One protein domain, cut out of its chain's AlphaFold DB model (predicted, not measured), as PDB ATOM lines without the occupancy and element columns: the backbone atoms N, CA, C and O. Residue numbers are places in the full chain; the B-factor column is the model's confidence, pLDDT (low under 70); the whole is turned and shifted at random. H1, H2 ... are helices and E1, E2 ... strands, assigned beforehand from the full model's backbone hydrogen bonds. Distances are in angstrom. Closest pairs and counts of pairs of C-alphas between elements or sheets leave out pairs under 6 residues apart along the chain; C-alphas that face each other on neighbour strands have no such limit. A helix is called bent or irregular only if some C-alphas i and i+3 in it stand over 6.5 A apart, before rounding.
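Overview. This is residues 285 to 371 and 543 to 612 of the 1121 residues of an uncharacterized protein of Roseovarius aestuarii (UniProt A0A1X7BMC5). Two groups of four short helices lie end to end, with H6 between them: H2, H3, H4 and H5 make a loose ring in one lobe, and H1, H7, H8 and H9 make a ring in the other. A small two-strand sheet of E1 and E2 lies at one end of the second lobe, by H8, and residues 285 to 302, with no named element, lead from the first lobe to it. The printed part has 157 residues with nine named helices and two named strands, in the order E1, H1 to H9, E2; the sheet is antiparallel and the class is mostly helix. The whole is compact, with a radius of gyration of the C-alphas of 16.5 A and spans of 46 by 35 by 25 A.

Arrangement. E1, residues 303 to 306, is the antiparallel neighbour of E2, residues 609 to 611, with N 304 and O 610 within hydrogen-bond range at 2.9 A. H1, residues 309 to 316, touches H7, residues 565 to 574, opposite ways at a shallow tilt of 25 degrees, closest at the C-alphas of Val 316 and Ala 568, 6.6 A. H2, residues 321 to 328, touches H3, residues 336 to 346, closest at the C-alphas of Val 324 and Ala 346, 6.6 A; H2 is only just irregular, with C-alphas 324 and 327 6.7 A apart. The hub H4, residues 353 to 363, touches three helices: H3, in a helical hairpin; H5, residues 543 to 550, with the C-alphas of Ile 359 and Ile 549 closest at 5.4 A; and H6, residues 553 to 559, with those of Thr 355 and Ala 554 closest at 5.1 A. H8, residues 582 to 590, and H9, residues 598 to 607, form a helical hairpin, closest at the C-alphas of Ala 586 and Arg 605, 6.0 A. H6 and H9 are close but not clearly touching, while H4 and H9 are apart. Every O i to N i+4 pair is within hydrogen-bond range in H1, H3, H4, H5, H6, H8 and H9, but 2 of 4 are in H2 and 4 of 6 in H7.

Along the chain. E1 begins at C-alpha 303, (64.682, -15.273, 40.403), and E2 ends at C-alpha 611, (63.478, -12.372, 37.163). From first to last C-alpha, H3 measures 15.2 A, H7 15.1 A, H4 14.9 A and H9 14.1 A.

Size, cuts and confidence. The C-alphas farthest apart, those of Asp 334 and Ser 593, are 49.7 A apart. Residues 372 to 542 are not printed, and C-alphas 371 and 543 are 11.2 A apart across the cut. Of the links that are printed whole, none is long. Mean pLDDT of the printed part is 89.0; residues 560 to 562 are under 70.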
ATOM      1  N   LEU A 285      48.054 -31.459  19.686       87.94
ATOM      2  CA  LEU A 285      49.012 -30.352  19.552       87.94
ATOM      3  C   LEU A 285      49.642 -29.974  20.898       87.94
ATOM      4  O   LEU A 285      50.820 -29.630  20.965       87.94
ATOM      5  N   PHE A 286      48.881 -30.106  21.987       91.81
ATOM      6  CA  PHE A 286      49.273 -29.638  23.319       91.81
ATOM      7  C   PHE A 286      49.801 -30.747  24.240       91.81
ATOM      8  O   PHE A 286      50.013 -30.516  25.429       91.81
ATOM      9  N   LYS A 287      50.067 -31.953  23.715       89.12
ATOM     10  CA  LYS A 287      50.634 -33.065  24.507       89.12
ATOM     11  C   LYS A 287      52.000 -32.737  25.113       89.12
ATOM     12  O   LYS A 287      52.322 -33.226  26.193       89.12
ATOM     13  N   LYS A 288      52.814 -31.948  24.407       88.06
ATOM     14  CA  LYS A 288      54.110 -31.462  24.889       88.06
ATOM     15  C   LYS A 288      54.017 -29.956  25.077       88.06
ATOM     16  O   LYS A 288      54.100 -29.206  24.109       88.06
ATOM     17  N   LEU A 289      53.838 -29.533  26.322       85.94
ATOM     18  CA  LEU A 289      53.745 -28.116  26.644       85.94
ATOM     19  C   LEU A 289      55.098 -27.406  26.432       85.94
ATOM     20  O   LEU A 289      56.149 -28.024  26.653       85.94
ATOM     21  N   PRO A 290      55.087 -26.124  26.026       87.88
ATOM     22  CA  PRO A 290      56.280 -25.283  25.991       87.88
ATOM     23  C   PRO A 290      56.975 -25.211  27.358       87.88
ATOM     24  O   PRO A 290      56.335 -25.341  28.402       87.88
ATOM     25  N   THR A 291      58.284 -24.950  27.376       84.12
ATOM     26  CA  THR A 291      59.044 -24.776  28.630       84.12
ATOM     27  C   THR A 291      58.562 -23.584  29.452       84.12
ATOM     28  O   THR A 291      58.653 -23.629  30.671       84.12
ATOM     29  N   SER A 292      58.002 -22.557  28.808       82.88
ATOM     30  CA  SER A 292      57.353 -21.414  29.468       82.88
ATOM     31  C   SER A 292      56.097 -21.792  30.258       82.88
ATOM     32  O   SER A 292      55.672 -21.032  31.121       82.88
ATOM     33  N   CYS A 293      55.511 -22.963  29.988       83.38
ATOM     34  CA  CYS A 293      54.371 -23.511  30.721       83.38
ATOM     35  C   CYS A 293      54.773 -24.482  31.835       83.38
ATOM     36  O   CYS A 293      53.906 -24.963  32.565       83.38
ATOM     37  N   ALA A 294      56.058 -24.827  31.947       83.00
ATOM     38  CA  ALA A 294      56.525 -25.603  33.082       83.00
ATOM     39  C   ALA A 294      56.439 -24.740  34.346       83.00
ATOM     40  O   ALA A 294      56.666 -23.532  34.287       83.00
ATOM     41  N   GLU A 295      56.137 -25.360  35.491       75.06
ATOM     42  CA  GLU A 295      56.240 -24.651  36.768       75.06
ATOM     43  C   GLU A 295      57.659 -24.076  36.888       75.06
ATOM     44  O   GLU A 295      58.632 -24.841  36.777       75.06
ATOM     45  N   PRO A 296      57.793 -22.748  37.047       74.19
ATOM     46  CA  PRO A 296      59.094 -22.118  37.068       74.19
ATOM     47  C   PRO A 296      59.851 -22.653  38.277       74.19
ATOM     48  O   PRO A 296      59.319 -22.701  39.382       74.19
ATOM     49  N   LYS A 297      61.083 -23.102  38.048       80.56
ATOM     50  CA  LYS A 297      61.992 -23.505  39.117       80.56
ATOM     51  C   LYS A 297      63.045 -22.434  39.248       80.56
ATOM     52  O   LYS A 297      63.774 -22.207  38.289       80.56
ATOM     53  N   SER A 298      63.146 -21.807  40.410       79.69
ATOM     54  CA  SER A 298      64.171 -20.814  40.672       79.69
ATOM     55  C   SER A 298      65.519 -21.534  40.684       79.69
ATOM     56  O   SER A 298      65.859 -22.305  41.583       79.69
ATOM     57  N   THR A 299      66.268 -21.318  39.617       83.88
ATOM     58  CA  THR A 299      67.593 -21.856  39.346       83.88
ATOM     59  C   THR A 299      68.701 -20.943  39.849       83.88
ATOM     60  O   THR A 299      69.815 -21.419  40.062       83.88
ATOM     61  N   ASN A 300      68.416 -19.653  40.050       89.62
ATOM     62  CA  ASN A 300      69.414 -18.661  40.446       89.62
ATOM     63  C   ASN A 300      68.873 -17.637  41.459       89.62
ATOM     64  O   ASN A 300      67.691 -17.611  41.791       89.62
ATOM     65  N   VAL A 301      69.767 -16.809  41.997       93.06
ATOM     66  CA  VAL A 301      69.473 -15.820  43.049       93.06
ATOM     67  C   VAL A 301      68.723 -14.572  42.559       93.06
ATOM     68  O   VAL A 301      68.293 -13.760  43.373       93.06
ATOM     69  N   LEU A 302      68.626 -14.373  41.242       94.56
ATOM     70  CA  LEU A 302      67.925 -13.247  40.615       94.56
ATOM     71  C   LEU A 302      66.466 -13.580  40.288       94.56
ATOM     72  O   LEU A 302      65.739 -12.721  39.795       94.56
ATOM     73  N   GLU A 303      66.054 -14.814  40.543       93.50
ATOM     74  CA  GLU A 303      64.682 -15.273  40.403       93.50
ATOM     75  C   GLU A 303      64.016 -15.230  41.773       93.50
ATOM     76  O   GLU A 303      64.483 -15.860  42.724       93.50
ATOM     77  N   TYR A 304      62.934 -14.472  41.867       93.75
ATOM     78  CA  TYR A 304      62.150 -14.286  43.080       93.75
ATOM     79  C   TYR A 304      60.667 -14.412  42.741       93.75
ATOM     80  O   TYR A 304      60.285 -14.547  41.578       93.75
ATOM     81  N   SER A 305      59.811 -14.409  43.757       93.38
ATOM     82  CA  SER A 305      58.374 -14.472  43.524       93.38
ATOM     83  C   SER A 305      57.652 -13.333  44.221       93.38
ATOM     84  O   SER A 305      57.843 -13.116  45.409       93.38
ATOM     85  N   ALA A 306      56.837 -12.595  43.484       91.88
ATOM     86  CA  ALA A 306      56.052 -11.473  43.962       91.88
ATOM     87  C   ALA A 306      54.726 -11.463  43.207       91.88
ATOM     88  O   ALA A 306      54.704 -11.381  41.985       91.88
ATOM     89  N   PHE A 307      53.617 -11.566  43.928       90.00
ATOM     90  CA  PHE A 307      52.299 -11.503  43.314       90.00
ATOM     91  C   PHE A 307      51.837 -10.043  43.320       90.00
ATOM     92  O   PHE A 307      51.718  -9.439  44.385       90.00
ATOM     93  N   THR A 308      51.659  -9.426  42.156       90.69
ATOM     94  CA  THR A 308      51.308  -8.002  42.047       90.69
ATOM     95  C   THR A 308      49.798  -7.796  41.919       90.69
ATOM     96  O   THR A 308      49.039  -8.735  41.681       90.69
ATOM     97  N   GLN A 309      49.336  -6.549  42.065       90.19
ATOM     98  CA  GLN A 309      47.925  -6.230  41.819       90.19
ATOM     99  C   GLN A 309      47.557  -6.469  40.349       90.19
ATOM    100  O   GLN A 309      46.469  -6.958  40.084       90.19
ATOM    101  N   SER A 310      48.480  -6.203  39.416       88.19
ATOM    102  CA  SER A 310      48.274  -6.494  37.994       88.19
ATOM    103  C   SER A 310      48.108  -7.992  37.745       88.19
ATOM    104  O   SER A 310      47.265  -8.380  36.946       88.19
ATOM    105  N   ASP A 311      48.873  -8.837  38.445       89.75
ATOM    106  CA  ASP A 311      48.749 -10.295  38.324       89.75
ATOM    107  C   ASP A 311      47.387 -10.777  38.833       89.75
ATOM    108  O   ASP A 311      46.750 -11.617  38.197       89.75
ATOM    109  N   LEU A 312      46.915 -10.216  39.953       90.44
ATOM    110  CA  LEU A 312      45.576 -10.492  40.470       90.44
ATOM    111  C   LEU A 312      44.491 -10.016  39.499       90.44
ATOM    112  O   LEU A 312      43.569 -10.773  39.215       90.44
ATOM    113  N   ASP A 313      44.599  -8.799  38.969       88.44
ATOM    114  CA  ASP A 313      43.617  -8.242  38.037       88.44
ATOM    115  C   ASP A 313      43.523  -9.098  36.761       88.44
ATOM    116  O   ASP A 313      42.417  -9.411  36.318       88.44
ATOM    117  N   ASN A 314      44.664  -9.570  36.246       83.75
ATOM    118  CA  ASN A 314      44.747 -10.478  35.096       83.75
ATOM    119  C   ASN A 314      44.183 -11.882  35.381       83.75
ATOM    120  O   ASN A 314      43.763 -12.576  34.460       83.75
ATOM    121  N   LEU A 315      44.180 -12.325  36.641       85.00
ATOM    122  CA  LEU A 315      43.558 -13.590  37.056       85.00
ATOM    123  C   LEU A 315      42.053 -13.462  37.299       85.00
ATOM    124  O   LEU A 315      41.318 -14.431  37.137       85.00
ATOM    125  N   VAL A 316      41.602 -12.287  37.742       86.81
ATOM    126  CA  VAL A 316      40.194 -12.011  38.054       86.81
ATOM    127  C   VAL A 316      39.403 -11.684  36.789       86.81
ATOM    128  O   VAL A 316      38.212 -11.985  36.723       86.81
ATOM    129  N   GLN A 317      40.031 -11.049  35.798       83.62
ATOM    130  CA  GLN A 317      39.380 -10.692  34.543       83.62
ATOM    131  C   GLN A 317      39.616 -11.793  33.505       83.62
ATOM    132  O   GLN A 317      40.720 -11.880  32.968       83.62
ATOM    133  N   PRO A 318      38.608 -12.633  33.195       78.94
ATOM    134  CA  PRO A 318      38.753 -13.616  32.136       78.94
ATOM    135  C   PRO A 318      39.064 -12.897  30.826       78.94
ATOM    136  O   PRO A 318      38.366 -11.961  30.424       78.94
ATOM    137  N   VAL A 319      40.129 -13.334  30.163       85.12
ATOM    138  CA  VAL A 319      40.542 -12.753  28.888       85.12
ATOM    139  C   VAL A 319      39.709 -13.403  27.799       85.12
ATOM    140  O   VAL A 319      39.862 -14.593  27.520       85.12
ATOM    141  N   ASP A 320      38.841 -12.630  27.150       90.06
ATOM    142  CA  ASP A 320      38.107 -13.096  25.973       90.06
ATOM    143  C   ASP A 320      39.039 -13.157  24.754       90.06
ATOM    144  O   ASP A 320      38.987 -12.320  23.855       90.06
ATOM    145  N   VAL A 321      39.919 -14.163  24.728       92.12
ATOM    146  CA  VAL A 321      40.866 -14.381  23.622       92.12
ATOM    147  C   VAL A 321      40.133 -14.456  22.275       92.12
ATOM    148  O   VAL A 321      40.629 -13.919  21.289       92.12
ATOM    149  N   ALA A 322      38.926 -15.035  22.225       92.12
ATOM    150  CA  ALA A 322      38.127 -15.084  20.999       92.12
ATOM    151  C   ALA A 322      37.695 -13.678  20.550       92.12
ATOM    152  O   ALA A 322      37.866 -13.318  19.385       92.12
ATOM    153  N   GLY A 323      37.171 -12.873  21.476       92.81
ATOM    154  CA  GLY A 323      36.784 -11.490  21.226       92.81
ATOM    155  C   GLY A 323      37.959 -10.618  20.790       92.81
ATOM    156  O   GLY A 323      37.840  -9.881  19.811       92.81
ATOM    157  N   VAL A 324      39.116 -10.748  21.444       92.88
ATOM    158  CA  VAL A 324      40.329  -9.979  21.118       92.88
ATOM    159  C   VAL A 324      40.870 -10.342  19.731       92.88
ATOM    160  O   VAL A 324      41.231  -9.457  18.954       92.88
ATOM    161  N   LEU A 325      40.871 -11.631  19.377       95.56
ATOM    162  CA  LEU A 325      41.366 -12.099  18.080       95.56
ATOM    163  C   LEU A 325      40.370 -11.897  16.927       95.56
ATOM    164  O   LEU A 325      40.771 -11.972  15.766       95.56
ATOM    165  N   SER A 326      39.101 -11.579  17.205       93.31
ATOM    166  CA  SER A 326      38.077 -11.360  16.168       93.31
ATOM    167  C   SER A 326      38.460 -10.275  15.151       93.31
ATOM    168  O   SER A 326      38.173 -10.414  13.964       93.31
ATOM    169  N   GLY A 327      39.208  -9.247  15.572       92.88
ATOM    170  CA  GLY A 327      39.725  -8.193  14.689       92.88
ATOM    171  C   GLY A 327      40.810  -8.647  13.698       92.88
ATOM    172  O   GLY A 327      41.240  -7.850  12.858       92.88
ATOM    173  N   LEU A 328      41.275  -9.897  13.797       95.25
ATOM    174  CA  LEU A 328      42.228 -10.522  12.875       95.25
ATOM    175  C   LEU A 328      41.565 -11.513  11.903       95.25
ATOM    176  O   LEU A 328      42.235 -11.953  10.974       95.25
ATOM    177  N   ALA A 329      40.283 -11.857  12.086       90.75
ATOM    178  CA  ALA A 329      39.602 -12.895  11.302       90.75
ATOM    179  C   ALA A 329      39.550 -12.587   9.794       90.75
ATOM    180  O   ALA A 329      39.744 -13.488   8.981       90.75
ATOM    181  N   ASP A 330      39.369 -11.314   9.431       88.56
ATOM    182  CA  ASP A 330      39.277 -10.858   8.035       88.56
ATOM    183  C   ASP A 330      40.626 -10.389   7.455       88.56
ATOM    184  O   ASP A 330      40.676  -9.829   6.358       88.56
ATOM    185  N   LYS A 331      41.731 -10.560   8.193       93.50
ATOM    186  CA  LYS A 331      43.066 -10.122   7.766       93.50
ATOM    187  C   LYS A 331      43.876 -11.289   7.213       93.50
ATOM    188  O   LYS A 331      43.892 -12.377   7.787       93.50
ATOM    189  N   THR A 332      44.600 -11.021   6.134       92.62
ATOM    190  CA  THR A 332      45.586 -11.930   5.549       92.62
ATOM    191  C   THR A 332      47.004 -11.486   5.903       92.62
ATOM    192  O   THR A 332      47.277 -10.303   6.115       92.62
ATOM    193  N   PHE A 333      47.906 -12.456   5.995       95.44
ATOM    194  CA  PHE A 333      49.301 -12.290   6.384       95.44
ATOM    195  C   PHE A 333      50.199 -13.091   5.440       95.44
ATOM    196  O   PHE A 333      49.856 -14.204   5.038       95.44
ATOM    197  N   ASP A 334      51.381 -12.562   5.135       92.50
ATOM    198  CA  ASP A 334      52.310 -13.191   4.184       92.50
ATOM    199  C   ASP A 334      52.974 -14.465   4.744       92.50
ATOM    200  O   ASP A 334      53.484 -15.306   3.999       92.50
ATOM    201  N   SER A 335      52.995 -14.624   6.071       95.19
ATOM    202  CA  SER A 335      53.620 -15.756   6.758       95.19
ATOM    203  C   SER A 335      52.958 -16.073   8.103       95.19
ATOM    204  O   SER A 335      52.290 -15.227   8.704       95.19
ATOM    205  N   ALA A 336      53.208 -17.287   8.608       95.44
ATOM    206  CA  ALA A 336      52.837 -17.683   9.965       95.44
ATOM    207  C   ALA A 336      53.468 -16.758  11.021       95.44
ATOM    208  O   ALA A 336      52.807 -16.406  11.993       95.44
ATOM    209  N   ASP A 337      54.708 -16.302  10.802       96.69
ATOM    210  CA  ASP A 337      55.381 -15.347  11.690       96.69
ATOM    211  C   ASP A 337      54.645 -14.004  11.744       96.69
ATOM    212  O   ASP A 337      54.429 -13.463  12.826       96.69
ATOM    213  N   ALA A 338      54.214 -13.475  10.593       96.69
ATOM    214  CA  ALA A 338      53.464 -12.222  10.528       96.69
ATOM    215  C   ALA A 338      52.106 -12.337  11.243       96.69
ATOM    216  O   ALA A 338      51.720 -11.433  11.989       96.69
ATOM    217  N   LEU A 339      51.420 -13.475  11.082       97.12
ATOM    218  CA  LEU A 339      50.204 -13.787  11.833       97.12
ATOM    219  C   LEU A 339      50.486 -13.884  13.342       97.12
ATOM    220  O   LEU A 339      49.752 -13.301  14.139       97.12
ATOM    221  N   MET A 340      51.566 -14.557  13.751       97.00
ATOM    222  CA  MET A 340      51.933 -14.691  15.163       97.00
ATOM    223  C   MET A 340      52.284 -13.340  15.802       97.00
ATOM    224  O   MET A 340      51.889 -13.077  16.939       97.00
ATOM    225  N   VAL A 341      52.975 -12.451  15.082       97.06
ATOM    226  CA  VAL A 341      53.248 -11.075  15.533       97.06
ATOM    227  C   VAL A 341      51.946 -10.299  15.736       97.06
ATOM    228  O   VAL A 341      51.793  -9.624  16.756       97.06
ATOM    229  N   ALA A 342      50.984 -10.420  14.818       96.75
ATOM    230  CA  ALA A 342      49.683  -9.770  14.954       96.75
ATOM    231  C   ALA A 342      48.878 -10.308  16.148       96.75
ATOM    232  O   ALA A 342      48.310  -9.518  16.900       96.75
ATOM    233  N   ILE A 343      48.882 -11.628  16.364       96.50
ATOM    234  CA  ILE A 343      48.261 -12.279  17.529       96.50
ATOM    235  C   ILE A 343      48.915 -11.803  18.831       96.50
ATOM    236  O   ILE A 343      48.217 -11.419  19.765       96.50
ATOM    237  N   THR A 344      50.248 -11.789  18.882       95.75
ATOM    238  CA  THR A 344      51.013 -11.367  20.066       95.75
ATOM    239  C   THR A 344      50.735  -9.905  20.392       95.75
ATOM    240  O   THR A 344      50.490  -9.574  21.542       95.75
ATOM    241  N   THR A 345      50.684  -9.044  19.372       96.00
ATOM    242  CA  THR A 345      50.340  -7.623  19.526       96.00
ATOM    243  C   THR A 345      48.907  -7.438  20.029       96.00
ATOM    244  O   THR A 345      48.655  -6.568  20.857       96.00
ATOM    245  N   ALA A 346      47.956  -8.248  19.552       94.81
ATOM    246  CA  ALA A 346      46.564  -8.177  19.993       94.81
ATOM    247  C   ALA A 346      46.385  -8.623  21.456       94.81
ATOM    248  O   ALA A 346      45.542  -8.071  22.162       94.81
ATOM    249  N   LEU A 347      47.176  -9.600  21.905       92.88
ATOM    250  CA  LEU A 347      47.113 -10.182  23.250       92.88
ATOM    251  C   LEU A 347      48.159  -9.611  24.225       92.88
ATOM    252  O   LEU A 347      48.271 -10.105  25.351       92.88
ATOM    253  N   ASP A 348      48.919  -8.594  23.814       88.94
ATOM    254  CA  ASP A 348      50.001  -8.018  24.614       88.94
ATOM    255  C   ASP A 348      49.479  -7.497  25.960       88.94
ATOM    256  O   ASP A 348      48.442  -6.833  26.040       88.94
ATOM    257  N   GLY A 349      50.175  -7.864  27.036       82.12
ATOM    258  CA  GLY A 349      49.791  -7.560  28.417       82.12
ATOM    259  C   GLY A 349      48.517  -8.244  28.937       82.12
ATOM    260  O   GLY A 349      48.227  -8.113  30.123       82.12
ATOM    261  N   GLN A 350      47.768  -8.974  28.100       84.69
ATOM    262  CA  GLN A 350      46.516  -9.632  28.502       84.69
ATOM    263  C   GLN A 350      46.721 -11.101  28.876       84.69
ATOM    264  O   GLN A 350      46.062 -11.603  29.778       84.69
ATOM    265  N   VAL A 351      47.631 -11.808  28.202       86.62
ATOM    266  CA  VAL A 351      47.871 -13.241  28.442       86.62
ATOM    267  C   VAL A 351      49.316 -13.519  28.845       86.62
ATOM    268  O   VAL A 351      50.224 -12.735  28.583       86.62
ATOM    269  N   SER A 352      49.541 -14.669  29.483       84.00
ATOM    270  CA  SER A 352      50.884 -15.101  29.877       84.00
ATOM    271  C   SER A 352      51.740 -15.528  28.676       84.00
ATOM    272  O   SER A 352      51.213 -15.956  27.645       84.00
ATOM    273  N   GLN A 353      53.069 -15.538  28.838       87.06
ATOM    274  CA  GLN A 353      53.979 -16.083  27.821       87.06
ATOM    275  C   GLN A 353      53.694 -17.563  27.513       87.06
ATOM    276  O   GLN A 353      53.772 -17.974  26.362       87.06
ATOM    277  N   CYS A 354      53.301 -18.359  28.515       88.69
ATOM    278  CA  CYS A 354      52.864 -19.741  28.299       88.69
ATOM    279  C   CYS A 354      51.671 -19.814  27.331       88.69
ATOM    280  O   CYS A 354      51.638 -20.669  26.443       88.69
ATOM    281  N   THR A 355      50.702 -18.906  27.476       90.25
ATOM    282  CA  THR A 355      49.539 -18.817  26.586       90.25
ATOM    283  C   THR A 355      49.969 -18.480  25.158       90.25
ATOM    284  O   THR A 355      49.550 -19.170  24.231       90.25
ATOM    285  N   LEU A 356      50.847 -17.486  24.975       93.62
ATOM    286  CA  LEU A 356      51.383 -17.122  23.657       93.62
ATOM    287  C   LEU A 356      52.161 -18.272  23.009       93.62
ATOM    288  O   LEU A 356      51.956 -18.558  21.834       93.62
ATOM    289  N   ASP A 357      53.003 -18.975  23.765       93.56
ATOM    290  CA  ASP A 357      53.788 -20.089  23.229       93.56
ATOM    291  C   ASP A 357      52.898 -21.281  22.838       93.56
ATOM    292  O   ASP A 357      53.159 -21.941  21.832       93.56
ATOM    293  N   GLN A 358      51.815 -21.553  23.583       93.94
ATOM    294  CA  GLN A 358      50.818 -22.550  23.171       93.94
ATOM    295  C   GLN A 358      50.061 -22.111  21.914       93.94
ATOM    296  O   GLN A 358      49.860 -22.929  21.020       93.94
ATOM    297  N   ILE A 359      49.690 -20.835  21.797       95.81
ATOM    298  CA  ILE A 359      49.115 -20.305  20.553       95.81
ATOM    299  C   ILE A 359      50.106 -20.486  19.394       95.81
ATOM    300  O   ILE A 359      49.716 -20.943  18.320       95.81
ATOM    301  N   GLY A 360      51.395 -20.250  19.639       95.81
ATOM    302  CA  GLY A 360      52.473 -20.531  18.695       95.81
ATOM    303  C   GLY A 360      52.494 -21.989  18.224       95.81
ATOM    304  O   GLY A 360      52.654 -22.229  17.031       95.81
ATOM    305  N   LEU A 361      52.256 -22.971  19.105       95.56
ATOM    306  CA  LEU A 361      52.151 -24.383  18.698       95.56
ATOM    307  C   LEU A 361      51.011 -24.637  17.702       95.56
ATOM    308  O   LEU A 361      51.155 -25.495  16.834       95.56
ATOM    309  N   ALA A 362      49.896 -23.909  17.809       95.38
ATOM    310  CA  ALA A 362      48.796 -24.006  16.853       95.38
ATOM    311  C   ALA A 362      49.130 -23.298  15.528       95.38
ATOM    312  O   ALA A 362      48.923 -23.872  14.456       95.38
ATOM    313  N   VAL A 363      49.691 -22.083  15.599       96.12
ATOM    314  CA  VAL A 363      50.063 -21.263  14.431       96.12
ATOM    315  C   VAL A 363      51.153 -21.932  13.592       96.12
ATOM    316  O   VAL A 363      51.019 -22.009  12.374       96.12
ATOM    317  N   PHE A 364      52.194 -22.464  14.234       95.62
ATOM    318  CA  PHE A 364      53.323 -23.143  13.590       95.62
ATOM    319  C   PHE A 364      53.156 -24.669  13.539       95.62
ATOM    320  O   PHE A 364      54.139 -25.406  13.422       95.62
ATOM    321  N   SER A 365      51.924 -25.165  13.678       92.62
ATOM    322  CA  SER A 365      51.649 -26.595  13.569       92.62
ATOM    323  C   SER A 365      51.992 -27.105  12.168       92.62
ATOM    324  O   SER A 365      51.802 -26.413  11.173       92.62
ATOM    325  N   SER A 366      52.435 -28.360  12.068       87.25
ATOM    326  CA  SER A 366      52.681 -29.012  10.773       87.25
ATOM    327  C   SER A 366      51.412 -29.224   9.939       87.25
ATOM    328  O   SER A 366      51.501 -29.687   8.808       87.25
ATOM    329  N   GLU A 367      50.238 -28.965  10.517       83.44
ATOM    330  CA  GLU A 367      48.945 -29.028   9.834       83.44
ATOM    331  C   GLU A 367      48.597 -27.715   9.114       83.44
ATOM    332  O   GLU A 367      47.553 -27.652   8.467       83.44
ATOM    333  N   ASP A 368      49.440 -26.679   9.235       89.06
ATOM    334  CA  ASP A 368      49.287 -25.377   8.579       89.06
ATOM    335  C   ASP A 368      47.867 -24.799   8.744       89.06
ATOM    336  O   ASP A 368      47.251 -24.305   7.800       89.06
ATOM    337  N   LEU A 369      47.312 -24.864   9.962       89.56
ATOM    338  CA  LEU A 369      45.898 -24.546  10.232       89.56
ATOM    339  C   LEU A 369      45.485 -23.129   9.792       89.56
ATOM    340  O   LEU A 369      44.315 -22.891   9.483       89.56
ATOM    341  N   GLY A 370      46.426 -22.182   9.770       91.06
ATOM    342  CA  GLY A 370      46.206 -20.809   9.311       91.06
ATOM    343  C   GLY A 370      46.367 -20.599   7.802       91.06
ATOM    344  O   GLY A 370      46.009 -19.533   7.305       91.06
ATOM    345  N   LEU A 371      46.899 -21.576   7.067       92.62
ATOM    346  CA  LEU A 371      47.234 -21.439   5.655       92.62
ATOM    347  C   LEU A 371      45.994 -21.587   4.773       92.62
ATOM    348  O   LEU A 371      45.197 -22.519   4.907       92.62
ATOM    349  N   PRO A 543      38.830 -20.557  10.969       88.00
ATOM    350  CA  PRO A 543      38.026 -21.219  11.998       88.00
ATOM    351  C   PRO A 543      38.750 -22.391  12.676       88.00
ATOM    352  O   PRO A 543      38.614 -22.567  13.884       88.00
ATOM    353  N   ASP A 544      39.559 -23.147  11.923       87.00
ATOM    354  CA  ASP A 544      40.342 -24.266  12.456       87.00
ATOM    355  C   ASP A 544      41.471 -23.780  13.370       87.00
ATOM    356  O   ASP A 544      41.608 -24.261  14.493       87.00
ATOM    357  N   LEU A 545      42.246 -22.782  12.928       93.88
ATOM    358  CA  LEU A 545      43.303 -22.189  13.745       93.88
ATOM    359  C   LEU A 545      42.725 -21.522  14.998       93.88
ATOM    360  O   LEU A 545      43.258 -21.704  16.088       93.88
ATOM    361  N   ASN A 546      41.617 -20.792  14.864       93.81
ATOM    362  CA  ASN A 546      40.923 -20.192  15.995       93.81
ATOM    363  C   ASN A 546      40.417 -21.271  16.966       93.81
ATOM    364  O   ASN A 546      40.624 -21.163  18.170       93.81
ATOM    365  N   GLY A 547      39.829 -22.357  16.457       90.25
ATOM    366  CA  GLY A 547      39.432 -23.506  17.271       90.25
ATOM    367  C   GLY A 547      40.612 -24.143  18.010       90.25
ATOM    368  O   GLY A 547      40.500 -24.431  19.202       90.25
ATOM    369  N   ALA A 548      41.759 -24.300  17.343       92.38
ATOM    370  CA  ALA A 548      42.982 -24.818  17.951       92.38
ATOM    371  C   ALA A 548      43.511 -23.889  19.052       92.38
ATOM    372  O   ALA A 548      43.804 -24.356  20.152       92.38
ATOM    373  N   ILE A 549      43.550 -22.579  18.799       94.81
ATOM    374  CA  ILE A 549      43.927 -21.555  19.784       94.81
ATOM    375  C   ILE A 549      43.020 -21.624  21.014       94.81
ATOM    376  O   ILE A 549      43.516 -21.704  22.134       94.81
ATOM    377  N   LEU A 550      41.701 -21.655  20.823       92.62
ATOM    378  CA  LEU A 550      40.733 -21.687  21.923       92.62
ATOM    379  C   LEU A 550      40.755 -23.005  22.708       92.62
ATOM    380  O   LEU A 550      40.397 -23.037  23.881       92.62
ATOM    381  N   SER A 551      41.207 -24.091  22.082       90.00
ATOM    382  CA  SER A 551      41.395 -25.384  22.748       90.00
ATOM    383  C   SER A 551      42.720 -25.517  23.510       90.00
ATOM    384  O   SER A 551      42.918 -26.512  24.212       90.00
ATOM    385  N   ALA A 552      43.635 -24.549  23.380       90.62
ATOM    386  CA  ALA A 552      44.905 -24.571  24.090       90.62
ATOM    387  C   ALA A 552      44.659 -24.515  25.610       90.62
ATOM    388  O   ALA A 552      43.973 -23.598  26.067       90.62
ATOM    389  N   PRO A 553      45.227 -25.428  26.424       87.62
ATOM    390  CA  PRO A 553      44.952 -25.492  27.861       87.62
ATOM    391  C   PRO A 553      45.147 -24.169  28.616       87.62
ATOM    392  O   PRO A 553      44.376 -23.855  29.522       87.62
ATOM    393  N   ALA A 554      46.159 -23.375  28.246       83.69
ATOM    394  CA  ALA A 554      46.409 -22.070  28.859       83.69
ATOM    395  C   ALA A 554      45.393 -21.000  28.425       83.69
ATOM    396  O   ALA A 554      45.066 -20.120  29.218       83.69
ATOM    397  N   VAL A 555      44.871 -21.078  27.194       87.25
ATOM    398  CA  VAL A 555      43.791 -20.197  26.714       87.25
ATOM    399  C   VAL A 555      42.483 -20.571  27.394       87.25
ATOM    400  O   VAL A 555      41.818 -19.700  27.948       87.25
ATOM    401  N   SER A 556      42.154 -21.866  27.441       84.38
ATOM    402  CA  SER A 556      40.957 -22.332  28.134       84.38
ATOM    403  C   SER A 556      41.003 -21.971  29.614       84.38
ATOM    404  O   SER A 556      40.002 -21.507  30.136       84.38
ATOM    405  N   ALA A 557      42.165 -22.096  30.272       77.94
ATOM    406  CA  ALA A 557      42.330 -21.667  31.658       77.94
ATOM    407  C   ALA A 557      42.091 -20.157  31.813       77.94
ATOM    408  O   ALA A 557      41.313 -19.769  32.673       77.94
ATOM    409  N   ALA A 558      42.674 -19.319  30.949       77.81
ATOM    410  CA  ALA A 558      42.461 -17.871  30.993       77.81
ATOM    411  C   ALA A 558      40.997 -17.456  30.721       77.81
ATOM    412  O   ALA A 558      40.540 -16.441  31.242       77.81
ATOM    413  N   GLN A 559      40.256 -18.236  29.928       81.00
ATOM    414  CA  GLN A 559      38.851 -17.978  29.587       81.00
ATOM    415  C   GLN A 559      37.855 -18.546  30.603       81.00
ATOM    416  O   GLN A 559      36.795 -17.965  30.820       81.00
ATOM    417  N   SER A 560      38.166 -19.697  31.200       69.38
ATOM    418  CA  SER A 560      37.268 -20.451  32.081       69.38
ATOM    419  C   SER A 560      37.550 -20.217  33.563       69.38
ATOM    420  O   SER A 560      37.133 -21.024  34.399       69.38
ATOM    421  N   MET A 561      38.315 -19.179  33.904       65.19
ATOM    422  CA  MET A 561      38.592 -18.829  35.289       65.19
ATOM    423  C   MET A 561      37.336 -18.274  35.957       65.19
ATOM    424  O   MET A 561      37.154 -17.070  36.095       65.19
ATOM    425  N   ASP A 562      36.485 -19.184  36.435       67.38
ATOM    426  CA  ASP A 562      35.494 -18.905  37.473       67.38
ATOM    427  C   ASP A 562      36.231 -18.706  38.806       67.38
ATOM    428  O   ASP A 562      36.175 -19.523  39.732       67.38
ATOM    429  N   LEU A 563      36.990 -17.615  38.897       81.88
ATOM    430  CA  LEU A 563      37.529 -17.167  40.163       81.88
ATOM    431  C   LEU A 563      36.371 -16.574  40.961       81.88
ATOM    432  O   LEU A 563      35.849 -15.509  40.633       81.88
ATOM    433  N   THR A 564      35.937 -17.273  42.008       86.94
ATOM    434  CA  THR A 564      34.900 -16.717  42.879       86.94
ATOM    435  C   THR A 564      35.418 -15.422  43.526       86.94
ATOM    436  O   THR A 564      36.621 -15.319  43.798       86.94
ATOM    437  N   PRO A 565      34.548 -14.439  43.829       88.31
ATOM    438  CA  PRO A 565      34.956 -13.237  44.559       88.31
ATOM    439  C   PRO A 565      35.693 -13.561  45.867       88.31
ATOM    440  O   PRO A 565      36.644 -12.875  46.219       88.31
ATOM    441  N   GLU A 566      35.322 -14.660  46.534       86.56
ATOM    442  CA  GLU A 566      35.990 -15.138  47.749       86.56
ATOM    443  C   GLU A 566      37.439 -15.573  47.483       86.56
ATOM    444  O   GLU A 566      38.333 -15.217  48.246       86.56
ATOM    445  N   ASN A 567      37.707 -16.305  46.395       89.19
ATOM    446  CA  ASN A 567      39.073 -16.683  46.022       89.19
ATOM    447  C   ASN A 567      39.915 -15.463  45.617       89.19
ATOM    448  O   ASN A 567      41.093 -15.397  45.970       89.19
ATOM    449  N   ALA A 568      39.323 -14.505  44.897       89.81
ATOM    450  CA  ALA A 568      39.987 -13.260  44.516       89.81
ATOM    451  C   ALA A 568      40.379 -12.426  45.747       89.81
ATOM    452  O   ALA A 568      41.534 -12.014  45.882       89.81
ATOM    453  N   ASP A 569      39.443 -12.244  46.683       85.75
ATOM    454  CA  ASP A 569      39.689 -11.554  47.951       85.75
ATOM    455  C   ASP A 569      40.752 -12.272  48.789       85.75
ATOM    456  O   ASP A 569      41.595 -11.632  49.419       85.75
ATOM    457  N   ALA A 570      40.765 -13.604  48.765       85.06
ATOM    458  CA  ALA A 570      41.738 -14.387  49.507       85.06
ATOM    459  C   ALA A 570      43.150 -14.318  48.873       85.06
ATOM    460  O   ALA A 570      44.142 -14.198  49.598       85.06
ATOM    461  N   LEU A 571      43.268 -14.291  47.536       90.12
ATOM    462  CA  LEU A 571      44.537 -14.057  46.823       90.12
ATOM    463  C   LEU A 571      45.070 -12.628  47.010       90.12
ATOM    464  O   LEU A 571      46.285 -12.422  46.996       90.12
ATOM    465  N   LYS A 572      44.198 -11.646  47.265       89.19
ATOM    466  CA  LYS A 572      44.588 -10.260  47.568       89.19
ATOM    467  C   LYS A 572      45.533 -10.148  48.768       89.19
ATOM    468  O   LYS A 572      46.346  -9.231  48.817       89.19
ATOM    469  N   ALA A 573      45.484 -11.094  49.708       84.69
ATOM    470  CA  ALA A 573      46.410 -11.146  50.842       84.69
ATOM    471  C   ALA A 573      47.871 -11.441  50.439       84.69
ATOM    472  O   ALA A 573      48.784 -11.214  51.237       84.69
ATOM    473  N   LEU A 574      48.096 -11.953  49.224       89.88
ATOM    474  CA  LEU A 574      49.423 -12.212  48.660       89.88
ATOM    475  C   LEU A 574      49.950 -11.036  47.828       89.88
ATOM    476  O   LEU A 574      51.134 -11.017  47.497       89.88
ATOM    477  N   VAL A 575      49.100 -10.057  47.502       90.38
ATOM    478  CA  VAL A 575      49.490  -8.917  46.670       90.38
ATOM    479  C   VAL A 575      50.533  -8.056  47.385       90.38
ATOM    480  O   VAL A 575      50.335  -7.636  48.525       90.38
ATOM    481  N   GLY A 576      51.647  -7.782  46.703       86.19
ATOM    482  CA  GLY A 576      52.770  -7.007  47.241       86.19
ATOM    483  C   GLY A 576      53.644  -7.781  48.234       86.19
ATOM    484  O   GLY A 576      54.490  -7.186  48.898       86.19
ATOM    485  N   VAL A 577      53.444  -9.097  48.359       89.88
ATOM    486  CA  VAL A 577      54.277  -9.969  49.190       89.88
ATOM    487  C   VAL A 577      55.360 -10.603  48.324       89.88
ATOM    488  O   VAL A 577      55.060 -11.309  47.361       89.88
ATOM    489  N   GLU A 578      56.619 -10.372  48.690       92.19
ATOM    490  CA  GLU A 578      57.777 -10.929  47.991       92.19
ATOM    491  C   GLU A 578      58.354 -12.154  48.715       92.19
ATOM    492  O   GLU A 578      58.412 -12.217  49.945       92.19
ATOM    493  N   TYR A 579      58.836 -13.112  47.932       92.62
ATOM    494  CA  TYR A 579      59.406 -14.381  48.358       92.62
ATOM    495  C   TYR A 579      60.748 -14.624  47.643       92.62
ATOM    496  O   TYR A 579      60.897 -14.264  46.476       92.62
ATOM    497  N   PRO A 580      61.737 -15.266  48.293       91.75
ATOM    498  CA  PRO A 580      63.044 -15.553  47.694       91.75
ATOM    499  C   PRO A 580      63.020 -16.656  46.631       91.75
ATOM    500  O   PRO A 580      64.036 -16.874  45.982       91.75
ATOM    501  N   ASN A 581      61.934 -17.421  46.530       89.31
ATOM    502  CA  ASN A 581      61.807 -18.570  45.637       89.31
ATOM    503  C   ASN A 581      60.323 -18.905  45.400       89.31
ATOM    504  O   ASN A 581      59.462 -18.490  46.184       89.31
ATOM    505  N   GLU A 582      60.032 -19.705  44.365       89.00
ATOM    506  CA  GLU A 582      58.653 -20.080  44.031       89.00
ATOM    507  C   GLU A 582      57.995 -20.968  45.079       89.00
ATOM    508  O   GLU A 582      56.776 -20.952  45.216       89.00
ATOM    509  N   LYS A 583      58.772 -21.754  45.827       88.88
ATOM    510  CA  LYS A 583      58.234 -22.735  46.771       88.88
ATOM    511  C   LYS A 583      57.471 -22.045  47.899       88.88
ATOM    512  O   LYS A 583      56.379 -22.484  48.260       88.88
ATOM    513  N   LEU A 584      58.004 -20.943  48.427       90.88
ATOM    514  CA  LEU A 584      57.312 -20.177  49.463       90.88
ATOM    515  C   LEU A 584      56.038 -19.506  48.930       90.88
ATOM    516  O   LEU A 584      55.031 -19.503  49.641       90.88
ATOM    517  N   LEU A 585      56.049 -18.995  47.690       92.12
ATOM    518  CA  LEU A 585      54.833 -18.482  47.046       92.12
ATOM    519  C   LEU A 585      53.821 -19.613  46.829       92.12
ATOM    520  O   LEU A 585      52.649 -19.449  47.139       92.12
ATOM    521  N   ALA A 586      54.260 -20.775  46.347       91.00
ATOM    522  CA  ALA A 586      53.399 -21.923  46.101       91.00
ATOM    523  C   ALA A 586      52.705 -22.396  47.380       91.00
ATOM    524  O   ALA A 586      51.496 -22.629  47.377       91.00
ATOM    525  N   SER A 587      53.450 -22.466  48.485       89.31
ATOM    526  CA  SER A 587      52.877 -22.750  49.796       89.31
ATOM    527  C   SER A 587      51.869 -21.678  50.216       89.31
ATOM    528  O   SER A 587      50.778 -22.023  50.664       89.31
ATOM    529  N   ALA A 588      52.181 -20.395  49.996       90.56
ATOM    530  CA  ALA A 588      51.284 -19.293  50.321       90.56
ATOM    531  C   ALA A 588      49.988 -19.301  49.489       90.56
ATOM    532  O   ALA A 588      48.928 -19.050  50.049       90.56
ATOM    533  N   VAL A 589      50.055 -19.639  48.196       92.06
ATOM    534  CA  VAL A 589      48.890 -19.794  47.304       92.06
ATOM    535  C   VAL A 589      48.032 -20.989  47.728       92.06
ATOM    536  O   VAL A 589      46.816 -20.857  47.840       92.06
ATOM    537  N   ALA A 590      48.647 -22.136  48.031       89.62
ATOM    538  CA  ALA A 590      47.936 -23.331  48.505       89.62
ATOM    539  C   ALA A 590      47.265 -23.129  49.877       89.62
ATOM    540  O   ALA A 590      46.314 -23.824  50.230       89.62
ATOM    541  N   ALA A 591      47.777 -22.180  50.654       85.38
ATOM    542  CA  ALA A 591      47.281 -21.805  51.966       85.38
ATOM    543  C   ALA A 591      46.097 -20.831  51.951       85.38
ATOM    544  O   ALA A 591      45.485 -20.607  52.997       85.38
ATOM    545  N   VAL A 592      45.793 -20.213  50.812       86.81
ATOM    546  CA  VAL A 592      44.668 -19.284  50.697       86.81
ATOM    547  C   VAL A 592      43.358 -20.019  51.018       86.81
ATOM    548  O   VAL A 592      43.194 -21.190  50.677       86.81
ATOM    549  N   SER A 593      42.426 -19.364  51.719       83.50
ATOM    550  CA  SER A 593      41.137 -19.953  52.100       83.50
ATOM    551  C   SER A 593      39.978 -19.038  51.674       83.50
ATOM    552  O   SER A 593      39.958 -17.892  52.124       83.50
ATOM    553  N   PRO A 594      39.029 -19.517  50.843       87.31
ATOM    554  CA  PRO A 594      38.986 -20.856  50.246       87.31
ATOM    555  C   PRO A 594      40.151 -21.101  49.273       87.31
ATOM    556  O   PRO A 594      40.649 -20.174  48.633       87.31
ATOM    557  N   ALA A 595      40.594 -22.359  49.178       86.69
ATOM    558  CA  ALA A 595      41.679 -22.729  48.274       86.69
ATOM    559  C   ALA A 595      41.264 -22.437  46.821       86.69
ATOM    560  O   ALA A 595      40.149 -22.810  46.432       86.69
ATOM    561  N   PRO A 596      42.105 -21.752  46.025       88.44
ATOM    562  CA  PRO A 596      41.825 -21.548  44.610       88.44
ATOM    563  C   PRO A 596      41.809 -22.892  43.865       88.44
ATOM    564  O   PRO A 596      42.535 -23.807  44.257       88.44
ATOM    565  N   PRO A 597      41.020 -23.027  42.780       88.62
ATOM    566  CA  PRO A 597      41.120 -24.179  41.886       88.62
ATOM    567  C   PRO A 597      42.564 -24.391  41.406       88.62
ATOM    568  O   PRO A 597      43.273 -23.415  41.162       88.62
ATOM    569  N   ASP A 598      42.990 -25.640  41.199       86.00
ATOM    570  CA  ASP A 598      44.388 -25.968  40.858       86.00
ATOM    571  C   ASP A 598      44.923 -25.188  39.641       86.00
ATOM    572  O   ASP A 598      46.081 -24.769  39.632       86.00
ATOM    573  N   ALA A 599      44.075 -24.931  38.637       81.19
ATOM    574  CA  ALA A 599      44.430 -24.130  37.462       81.19
ATOM    575  C   ALA A 599      44.733 -22.661  37.817       81.19
ATOM    576  O   ALA A 599      45.736 -22.110  37.369       81.19
ATOM    577  N   VAL A 600      43.911 -22.049  38.679       85.12
ATOM    578  CA  VAL A 600      44.145 -20.697  39.213       85.12
ATOM    579  C   VAL A 600      45.413 -20.688  40.058       85.12
ATOM    580  O   VAL A 600      46.241 -19.796  39.909       85.12
ATOM    581  N   ALA A 601      45.598 -21.687  40.922       89.44
ATOM    582  CA  ALA A 601      46.784 -21.792  41.763       89.44
ATOM    583  C   ALA A 601      48.068 -21.917  40.926       89.44
ATOM    584  O   ALA A 601      49.090 -21.315  41.251       89.44
ATOM    585  N   ALA A 602      48.042 -22.690  39.836       86.00
ATOM    586  CA  ALA A 602      49.157 -22.802  38.900       86.00
ATOM    587  C   ALA A 602      49.443 -21.472  38.187       86.00
ATOM    588  O   ALA A 602      50.596 -21.047  38.146       86.00
ATOM    589  N   GLN A 603      48.413 -20.778  37.697       84.44
ATOM    590  CA  GLN A 603      48.597 -19.498  37.013       84.44
ATOM    591  C   GLN A 603      49.039 -18.382  37.968       84.44
ATOM    592  O   GLN A 603      49.896 -17.591  37.599       84.44
ATOM    593  N   ALA A 604      48.550 -18.354  39.211       89.06
ATOM    594  CA  ALA A 604      49.019 -17.421  40.235       89.06
ATOM    595  C   ALA A 604      50.499 -17.629  40.577       89.06
ATOM    596  O   ALA A 604      51.242 -16.661  40.731       89.06
ATOM    597  N   ARG A 605      50.955 -18.889  40.638       91.38
ATOM    598  CA  ARG A 605      52.377 -19.217  40.824       91.38
ATOM    599  C   ARG A 605      53.229 -18.788  39.629       91.38
ATOM    600  O   ARG A 605      54.318 -18.267  39.838       91.38
ATOM    601  N   LEU A 606      52.733 -18.988  38.406       87.38
ATOM    602  CA  LEU A 606      53.423 -18.580  37.182       87.38
ATOM    603  C   LEU A 606      53.510 -17.050  37.066       87.38
ATOM    604  O   LEU A 606      54.588 -16.524  36.823       87.38
ATOM    605  N   ALA A 607      52.394 -16.348  37.279       87.38
ATOM    606  CA  ALA A 607      52.319 -14.888  37.217       87.38
ATOM    607  C   ALA A 607      53.165 -14.228  38.311       87.38
ATOM    608  O   ALA A 607      53.808 -13.211  38.084       87.38
ATOM    609  N   GLY A 608      53.215 -14.843  39.494       91.00
ATOM    610  CA  GLY A 608      54.028 -14.350  40.592       91.00
ATOM    611  C   GLY A 608      55.526 -14.612  40.446       91.00
ATOM    612  O   GLY A 608      56.258 -14.227  41.348       91.00
ATOM    613  N   PHE A 609      56.015 -15.282  39.398       91.62
ATOM    614  CA  PHE A 609      57.445 -15.552  39.223       91.62
ATOM    615  C   PHE A 609      58.128 -14.435  38.429       91.62
ATOM    616  O   PHE A 609      57.744 -14.142  37.300       91.62
ATOM    617  N   HIS A 610      59.189 -13.855  38.995       91.19
ATOM    618  CA  HIS A 610      59.899 -12.721  38.405       91.19
ATOM    619  C   HIS A 610      61.401 -12.972  38.347       91.19
ATOM    620  O   HIS A 610      62.003 -13.513  39.276       91.19
ATOM    621  N   THR A 611      62.021 -12.483  37.278       92.12
ATOM    622  CA  THR A 611      63.478 -12.372  37.163       92.12
ATOM    623  C   THR A 611      63.859 -10.902  37.232       92.12
ATOM    624  O   THR A 611      63.220 -10.059  36.603       92.12
ATOM    625  N   VAL A 612      64.913 -10.574  37.978       92.25
ATOM    626  CA  VAL A 612      65.407  -9.195  38.099       92.25
ATOM    627  C   VAL A 612      65.683  -8.588  36.720       92.25
ATOM    628  O   VAL A 612      66.557  -9.058  35.990       92.25
TER     629      VAL A 612